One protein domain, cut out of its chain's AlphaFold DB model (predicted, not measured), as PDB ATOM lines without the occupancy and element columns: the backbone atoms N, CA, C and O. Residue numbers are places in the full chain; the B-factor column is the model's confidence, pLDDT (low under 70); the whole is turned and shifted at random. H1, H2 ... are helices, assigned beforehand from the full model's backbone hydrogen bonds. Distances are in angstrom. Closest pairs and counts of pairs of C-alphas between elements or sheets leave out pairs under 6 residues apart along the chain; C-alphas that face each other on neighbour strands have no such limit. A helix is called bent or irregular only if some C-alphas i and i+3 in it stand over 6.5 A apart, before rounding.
ATOM      1  N   LYS A   2     -49.187  -7.160  -3.982       71.94
ATOM      2  CA  LYS A   2     -50.216  -7.690  -3.036       71.94
ATOM      3  C   LYS A   2     -49.927  -7.422  -1.541       71.94
ATOM      4  O   LYS A   2     -50.852  -7.143  -0.786       71.94
ATOM      5  N   LYS A   3     -48.655  -7.464  -1.127       80.44
ATOM      6  CA  LYS A   3     -48.236  -7.247   0.269       80.44
ATOM      7  C   LYS A   3     -48.301  -5.789   0.726       80.44
ATOM      8  O   LYS A   3     -48.661  -5.546   1.868       80.44
ATOM      9  N   ILE A   4     -48.065  -4.825  -0.166       80.94
ATOM     10  CA  ILE A   4     -48.171  -3.408   0.201       80.94
ATOM     11  C   ILE A   4     -49.623  -2.983   0.424       80.94
ATOM     12  O   ILE A   4     -49.934  -2.297   1.392       80.94
ATOM     13  N   PHE A   5     -50.544  -3.505  -0.394       82.69
ATOM     14  CA  PHE A   5     -51.978  -3.337  -0.161       82.69
ATOM     15  C   PHE A   5     -52.420  -3.985   1.153       82.69
ATOM     16  O   PHE A   5     -53.231  -3.417   1.880       82.69
ATOM     17  N   TYR A   6     -51.877  -5.161   1.480       86.44
ATOM     18  CA  TYR A   6     -52.143  -5.825   2.753       86.44
ATOM     19  C   TYR A   6     -51.647  -5.003   3.952       86.44
ATOM     20  O   TYR A   6     -52.412  -4.798   4.892       86.44
ATOM     21  N   LEU A   7     -50.427  -4.463   3.884       86.00
ATOM     22  CA  LEU A   7     -49.865  -3.559   4.889       86.00
ATOM     23  C   LEU A   7     -50.767  -2.336   5.115       86.00
ATOM     24  O   LEU A   7     -51.158  -2.063   6.249       86.00
ATOM     25  N   TYR A   8     -51.157  -1.631   4.050       85.88
ATOM     26  CA  TYR A   8     -52.030  -0.462   4.179       85.88
ATOM     27  C   TYR A   8     -53.413  -0.811   4.730       85.88
ATOM     28  O   TYR A   8     -53.954  -0.053   5.533       85.88
ATOM     29  N   ASN A   9     -53.971  -1.970   4.366       87.00
ATOM     30  CA  ASN A   9     -55.227  -2.443   4.945       87.00
ATOM     31  C   ASN A   9     -55.097  -2.715   6.450       87.00
ATOM     32  O   ASN A   9     -56.003  -2.366   7.203       87.00
ATOM     33  N   GLN A  10     -53.981  -3.294   6.900       89.69
ATOM     34  CA  GLN A  10     -53.731  -3.503   8.326       89.69
ATOM     35  C   GLN A  10     -53.584  -2.182   9.088       89.69
ATOM     36  O   GLN A  10     -54.229  -2.005  10.119       89.69
ATOM     37  N   ILE A  11     -52.810  -1.231   8.554       89.31
ATOM     38  CA  ILE A  11     -52.648   0.103   9.154       89.31
ATOM     39  C   ILE A  11     -54.000   0.822   9.236       89.31
ATOM     40  O   ILE A  11     -54.338   1.379  10.274       89.31
ATOM     41  N   LYS A  12     -54.794   0.796   8.161       88.00
ATOM     42  CA  LYS A  12     -56.090   1.487   8.091       88.00
ATOM     43  C   LYS A  12     -57.120   0.933   9.080       88.00
ATOM     44  O   LYS A  12     -57.937   1.698   9.585       88.00
ATOM     45  N   ASN A  13     -57.096  -0.374   9.336       91.25
ATOM     46  CA  ASN A  13     -58.076  -1.045  10.194       91.25
ATOM     47  C   ASN A  13     -57.704  -1.028  11.689       91.25
ATOM     48  O   ASN A  13     -58.521  -1.428  12.516       91.25
ATOM     49  N   ASP A  14     -56.512  -0.548  12.049       92.12
ATOM     50  CA  ASP A  14     -56.062  -0.397  13.433       92.12
ATOM     51  C   ASP A  14     -55.797   1.083  13.739       92.12
ATOM     52  O   ASP A  14     -54.814   1.674  13.291       92.12
ATOM     53  N   LYS A  15     -56.669   1.695  14.548       89.94
ATOM     54  CA  LYS A  15     -56.581   3.121  14.900       89.94
ATOM     55  C   LYS A  15     -55.238   3.523  15.525       89.94
ATOM     56  O   LYS A  15     -54.806   4.657  15.334       89.94
ATOM     57  N   LYS A  16     -54.567   2.621  16.255       91.69
ATOM     58  CA  LYS A  16     -53.279   2.906  16.908       91.69
ATOM     59  C   LYS A  16     -52.164   2.970  15.870       91.69
ATOM     60  O   LYS A  16     -51.418   3.949  15.817       91.69
ATOM     61  N   LYS A  17     -52.122   1.972  14.984       91.12
ATOM     62  CA  LYS A  17     -51.170   1.923  13.865       91.12
ATOM     63  C   LYS A  17     -51.406   3.051  12.874       91.12
ATOM     64  O   LYS A  17     -50.442   3.613  12.362       91.12
ATOM     65  N   LEU A  18     -52.662   3.426  12.637       89.88
ATOM     66  CA  LEU A  18     -53.010   4.562  11.792       89.88
ATOM     67  C   LEU A  18     -52.434   5.874  12.343       89.88
ATOM     68  O   LEU A  18     -51.835   6.639  11.588       89.88
ATOM     69  N   LEU A  19     -52.561   6.114  13.653       88.94
ATOM     70  CA  LEU A  19     -51.990   7.297  14.301       88.94
ATOM     71  C   LEU A  19     -50.454   7.293  14.246       88.94
ATOM     72  O   LEU A  19     -49.850   8.298  13.874       88.94
ATOM     73  N   ALA A  20     -49.822   6.155  14.549       90.62
ATOM     74  CA  ALA A  20     -48.371   5.995  14.435       90.62
ATOM     75  C   ALA A  20     -47.873   6.222  13.002       90.62
ATOM     76  O   ALA A  20     -46.903   6.946  12.780       90.62
ATOM     77  N   SER A  21     -48.583   5.678  12.015       87.44
ATOM     78  CA  SER A  21     -48.254   5.831  10.600       87.44
ATOM     79  C   SER A  21     -48.384   7.290  10.155       87.44
ATOM     80  O   SER A  21     -47.487   7.810   9.490       87.44
ATOM     81  N   LYS A  22     -49.426   8.009  10.600       86.06
ATOM     82  CA  LYS A  22     -49.614   9.437  10.283       86.06
ATOM     83  C   LYS A  22     -48.366  10.271  10.605       86.06
ATOM     84  O   LYS A  22     -48.029  11.180   9.837       86.06
ATOM     85  N   LEU A  23     -47.685   9.970  11.711       85.00
ATOM     86  CA  LEU A  23     -46.537  10.739  12.193       85.00
ATOM     87  C   LEU A  23     -45.188  10.179  11.722       85.00
ATOM     88  O   LEU A  23     -44.373  10.951  11.228       85.00
ATOM     89  N   PHE A  24     -44.975   8.865  11.804       89.44
ATOM     90  CA  PHE A  24     -43.640   8.261  11.689       89.44
ATOM     91  C   PHE A  24     -43.401   7.470  10.400       89.44
ATOM     92  O   PHE A  24     -42.282   7.030  10.165       89.44
ATOM     93  N   PHE A  25     -44.411   7.264   9.547       83.56
ATOM     94  CA  PHE A  25     -44.275   6.325   8.424       83.56
ATOM     95  C   PHE A  25     -43.111   6.663   7.487       83.56
ATOM     96  O   PHE A  25     -42.380   5.768   7.085       83.56
ATOM     97  N   ARG A  26     -42.893   7.952   7.196       81.25
ATOM     98  CA  ARG A  26     -41.780   8.401   6.346       81.25
ATOM     99  C   ARG A  26     -40.407   8.108   6.965       81.25
ATOM    100  O   ARG A  26     -39.507   7.683   6.255       81.25
ATOM    101  N   GLU A  27     -40.257   8.334   8.265       84.38
ATOM    102  CA  GLU A  27     -39.022   8.030   8.998       84.38
ATOM    103  C   GLU A  27     -38.758   6.523   8.996       84.38
ATOM    104  O   GLU A  27     -37.658   6.091   8.680       84.38
ATOM    105  N   LEU A  28     -39.793   5.718   9.255       87.00
ATOM    106  CA  LEU A  28     -39.673   4.262   9.314       87.00
ATOM    107  C   LEU A  28     -39.305   3.640   7.963       87.00
ATOM    108  O   LEU A  28     -38.503   2.711   7.928       87.00
ATOM    109  N   ILE A  29     -39.863   4.128   6.848       85.25
ATOM    110  CA  ILE A  29     -39.476   3.609   5.524       85.25
ATOM    111  C   ILE A  29     -38.050   4.018   5.142       85.25
ATOM    112  O   ILE A  29     -37.348   3.238   4.504       85.25
ATOM    113  N   PHE A  30     -37.604   5.204   5.562       80.44
ATOM    114  CA  PHE A  30     -36.224   5.635   5.372       80.44
ATOM    115  C   PHE A  30     -35.265   4.779   6.210       80.44
ATOM    116  O   PHE A  30     -34.305   4.237   5.680       80.44
ATOM    117  N   GLU A  31     -35.562   4.575   7.493       85.44
ATOM    118  CA  GLU A  31     -34.722   3.801   8.413       85.44
ATOM    119  C   GLU A  31     -34.619   2.319   8.019       85.44
ATOM    120  O   GLU A  31     -33.529   1.752   8.004       85.44
ATOM    121  N   LEU A  32     -35.749   1.681   7.697       87.38
ATOM    122  CA  LEU A  32     -35.810   0.228   7.496       87.38
ATOM    123  C   LEU A  32     -35.541  -0.196   6.049       87.38
ATOM    124  O   LEU A  32     -35.101  -1.320   5.817       87.38
ATOM    125  N   PHE A  33     -35.816   0.679   5.077       86.12
ATOM    126  CA  PHE A  33     -35.750   0.350   3.650       86.12
ATOM    127  C   PHE A  33     -34.910   1.339   2.831       86.12
ATOM    128  O   PHE A  33     -34.829   1.185   1.613       86.12
ATOM    129  N   ASN A  34     -34.278   2.333   3.470       82.56
ATOM    130  CA  ASN A  34     -33.407   3.329   2.837       82.56
ATOM    131  C   ASN A  34     -34.064   4.035   1.633       82.56
ATOM    132  O   ASN A  34     -33.453   4.184   0.575       82.56
ATOM    133  N   CYS A  35     -35.340   4.405   1.788       80.00
ATOM    134  CA  CYS A  35     -36.142   5.109   0.783       80.00
ATOM    135  C   CYS A  35     -36.406   6.557   1.199       80.00
ATOM    136  O   CYS A  35     -36.868   6.801   2.314       80.00
ATOM    137  N   ASP A  36     -36.235   7.506   0.279       75.12
ATOM    138  CA  ASP A  36     -36.432   8.935   0.563       75.12
ATOM    139  C   ASP A  36     -37.909   9.361   0.461       75.12
ATOM    140  O   ASP A  36     -38.319  10.427   0.956       75.12
ATOM    141  N   SER A  37     -38.735   8.517  -0.168       73.38
ATOM    142  CA  SER A  37     -40.155   8.772  -0.402       73.38
ATOM    143  C   SER A  37     -41.035   7.521  -0.304       73.38
ATOM    144  O   SER A  37     -40.596   6.384  -0.473       73.38
ATOM    145  N   GLN A  38     -42.332   7.752  -0.084       73.88
ATOM    146  CA  GLN A  38     -43.344   6.697  -0.123       73.88
ATOM    147  C   GLN A  38     -43.446   6.054  -1.517       73.88
ATOM    148  O   GLN A  38     -43.613   4.846  -1.611       73.88
ATOM    149  N   GLU A  39     -43.294   6.827  -2.596       79.12
ATOM    150  CA  GLU A  39     -43.357   6.306  -3.969       79.12
ATOM    151  C   GLU A  39     -42.205   5.346  -4.298       79.12
ATOM    152  O   GLU A  39     -42.365   4.430  -5.108       79.12
ATOM    153  N   GLU A  40     -41.033   5.554  -3.697       82.81
ATOM    154  CA  GLU A  40     -39.897   4.636  -3.808       82.81
ATOM    155  C   GLU A  40     -40.133   3.365  -3.005       82.81
ATOM    156  O   GLU A  40     -40.002   2.267  -3.550       82.81
ATOM    157  N   PHE A  41     -40.574   3.511  -1.754       84.44
ATOM    158  CA  PHE A  41     -40.950   2.379  -0.914       84.44
ATOM    159  C   PHE A  41     -42.023   1.507  -1.583       84.44
ATOM    160  O   PHE A  41     -41.937   0.280  -1.560       84.44
ATOM    161  N   GLU A  42     -42.998   2.119  -2.262       82.19
ATOM    162  CA  GLU A  42     -44.085   1.396  -2.923       82.19
ATOM    163  C   GLU A  42     -43.650   0.501  -4.093       82.19
ATOM    164  O   GLU A  42     -44.373  -0.428  -4.480       82.19
ATOM    165  N   LYS A  43     -42.443   0.725  -4.621       85.62
ATOM    166  CA  LYS A  43     -41.838  -0.088  -5.685       85.62
ATOM    167  C   LYS A  43     -41.082  -1.299  -5.138       85.62
ATOM    168  O   LYS A  43     -40.779  -2.210  -5.912       85.62
ATOM    169  N   ILE A  44     -40.810  -1.347  -3.832       84.75
ATOM    170  CA  ILE A  44     -40.060  -2.440  -3.211       84.75
ATOM    171  C   ILE A  44     -40.939  -3.698  -3.099       84.75
ATOM    172  O   ILE A  44     -42.084  -3.645  -2.628       84.75
ATOM    173  N   PRO A  45     -40.438  -4.873  -3.522       87.56
ATOM    174  CA  PRO A  45     -41.118  -6.137  -3.289       87.56
ATOM    175  C   PRO A  45     -41.006  -6.542  -1.810       87.56
ATOM    176  O   PRO A  45     -40.032  -7.162  -1.406       87.56
ATOM    177  N   LEU A  46     -42.028  -6.210  -1.019       88.44
ATOM    178  CA  LEU A  46     -42.099  -6.573   0.403       88.44
ATOM    179  C   LEU A  46     -42.348  -8.075   0.620       88.44
ATOM    180  O   LEU A  46     -43.236  -8.665  -0.014       88.44
ATOM    181  N   THR A  47     -41.621  -8.651   1.572       90.62
ATOM    182  CA  THR A  47     -41.848  -9.980   2.154       90.62
ATOM    183  C   THR A  47     -42.848  -9.921   3.318       90.62
ATOM    184  O   THR A  47     -43.294  -8.849   3.729       90.62
ATOM    185  N   ASP A  48     -43.252 -11.081   3.842       89.12
ATOM    186  CA  ASP A  48     -44.106 -11.142   5.038       89.12
ATOM    187  C   ASP A  48     -43.395 -10.640   6.299       89.12
ATOM    188  O   ASP A  48     -44.022  -9.979   7.130       89.12
ATOM    189  N   ASP A  49     -42.089 -10.885   6.400       92.56
ATOM    190  CA  ASP A  49     -41.272 -10.406   7.512       92.56
ATOM    191  C   ASP A  49     -41.132  -8.878   7.476       92.56
ATOM    192  O   ASP A  49     -41.268  -8.235   8.516       92.56
ATOM    193  N   ASP A  50     -40.993  -8.278   6.288       91.44
ATOM    194  CA  ASP A  50     -40.952  -6.815   6.122       91.44
ATOM    195  C   ASP A  50     -42.247  -6.148   6.599       91.44
ATOM    196  O   ASP A  50     -42.231  -5.134   7.304       91.44
ATOM    197  N   VAL A  51     -43.393  -6.730   6.224       90.31
ATOM    198  CA  VAL A  51     -44.711  -6.236   6.641       90.31
ATOM    199  C   VAL A  51     -44.865  -6.353   8.154       90.31
ATOM    200  O   VAL A  51     -45.309  -5.402   8.797       90.31
ATOM    201  N   LYS A  52     -44.490  -7.501   8.727       93.00
ATOM    202  CA  LYS A  52     -44.563  -7.737  10.169       93.00
ATOM    203  C   LYS A  52     -43.679  -6.754  10.941       93.00
ATOM    204  O   LYS A  52     -44.173  -6.108  11.861       93.00
ATOM    205  N   MET A  53     -42.427  -6.582  10.520       94.56
ATOM    206  CA  MET A  53     -41.469  -5.665  11.140       94.56
ATOM    207  C   MET A  53     -41.993  -4.224  11.165       94.56
ATOM    208  O   MET A  53     -41.930  -3.558  12.198       94.56
ATOM    209  N   LEU A  54     -42.554  -3.737  10.052       91.88
ATOM    210  CA  LEU A  54     -43.084  -2.374   9.993       91.88
ATOM    211  C   LEU A  54     -44.299  -2.188  10.915       91.88
ATOM    212  O   LEU A  54     -44.416  -1.163  11.582       91.88
ATOM    213  N   LEU A  55     -45.197  -3.175  10.977       93.94
ATOM    214  CA  LEU A  55     -46.363  -3.133  11.864       93.94
ATOM    215  C   LEU A  55     -45.957  -3.148  13.343       93.94
ATOM    216  O   LEU A  55     -46.518  -2.382  14.126       93.94
ATOM    217  N   GLU A  56     -44.959  -3.954  13.711       95.06
ATOM    218  CA  GLU A  56     -44.394  -3.987  15.066       95.06
ATOM    219  C   GLU A  56     -43.723  -2.654  15.431       95.06
ATOM    220  O   GLU A  56     -43.910  -2.146  16.535       95.06
ATOM    221  N   LYS A  57     -43.014  -2.021  14.486       95.06
ATOM    222  CA  LYS A  57     -42.426  -0.686  14.678       95.06
ATOM    223  C   LYS A  57     -43.477   0.404  14.868       95.06
ATOM    224  O   LYS A  57     -43.276   1.319  15.666       95.06
ATOM    225  N   LEU A  58     -44.611   0.313  14.178       93.19
ATOM    226  CA  LEU A  58     -45.737   1.221  14.406       93.19
ATOM    227  C   LEU A  58     -46.349   1.029  15.801       93.19
ATOM    228  O   LEU A  58     -46.678   2.020  16.454       93.19
ATOM    229  N   ASP A  59     -46.448  -0.213  16.279       92.75
ATOM    230  CA  ASP A  59     -46.892  -0.500  17.647       92.75
ATOM    231  C   ASP A  59     -45.904   0.052  18.691       92.75
ATOM    232  O   ASP A  59     -46.326   0.686  19.660       92.75
ATOM    233  N   GLU A  60     -44.594  -0.091  18.456       93.62
ATOM    234  CA  GLU A  60     -43.530   0.489  19.288       93.62
ATOM    235  C   GLU A  60     -43.627   2.023  19.349       93.62
ATOM    236  O   GLU A  60     -43.637   2.611  20.435       93.62
ATOM    237  N   LYS A  61     -43.756   2.697  18.197       92.56
ATOM    238  CA  LYS A  61     -43.893   4.164  18.142       92.56
ATOM    239  C   LYS A  61     -45.166   4.644  18.848       92.56
ATOM    240  O   LYS A  61     -45.145   5.708  19.459       92.56
ATOM    241  N   PHE A  62     -46.254   3.871  18.810       90.44
ATOM    242  CA  PHE A  62     -47.502   4.228  19.488       90.44
ATOM    243  C   PHE A  62     -47.371   4.233  21.022       90.44
ATOM    244  O   PHE A  62     -47.909   5.126  21.676       90.44
ATOM    245  N   ILE A  63     -46.659   3.259  21.602       87.50
ATOM    246  CA  ILE A  63     -46.476   3.154  23.064       87.50
ATOM    247  C   ILE A  63     -45.327   4.022  23.603       87.50
ATOM    248  O   ILE A  63     -45.189   4.187  24.817       87.50
ATOM    249  N   THR A  64     -44.497   4.568  22.716       87.62
ATOM    250  CA  THR A  64     -43.338   5.392  23.074       87.62
ATOM    251  C   THR A  64     -43.758   6.813  23.467       87.62
ATOM    252  O   THR A  64     -44.698   7.394  22.920       87.62
TER     253      THR A  64
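AT A GLANCE: This is residues 2 to 64 of the 423 residues of an uncharacterized protein of Streptococcus suis (UniProt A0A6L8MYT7). H1 and H4 run side by side; bent H2 makes an L, its arm H2a crossing the later part of H4. Look for 63 residues with four named helices, H1 to H4 in order, and no named strand: all helix. The whole is compact, with a radius of gyration of the C-alphas of 10.7 A and spans of 28 by 22 by 18 A.

HOW THE PARTS SIT: Start at H1, residues 2 to 13; H4, residues 48 to 63, touches it with residues 48 to 55 alone, closest at the C-alphas of Leu 7 and Val 51, 6.1 A. H2, assigned as one helix by its hydrogen bonds, is bent: C-alphas 23 and 26 are 7.9 A apart, and its arms H2a, residues 15 to 23, and H2b, residues 26 to 33, stand about perpendicular at 87 degrees. H4 touches H2a with residues 55 to 62 alone, closest at the C-alphas of Ala 20 and Phe 62, 5.4 A. In H1, H2a, H2b and H4 every O i to N i+4 pair is within hydrogen-bond range.

IN THESE COORDINATES: Find C-alpha 2 at (-50.216, -7.690, -3.036), where H1 begins. H3 is residues 38 to 41. H4 runs 23.1 A to C-alpha 63 at (-46.476, 3.154, 23.064).

THE WHOLE: The printed part has no cut and no long link, and no printed residue is under 70 in pLDDT.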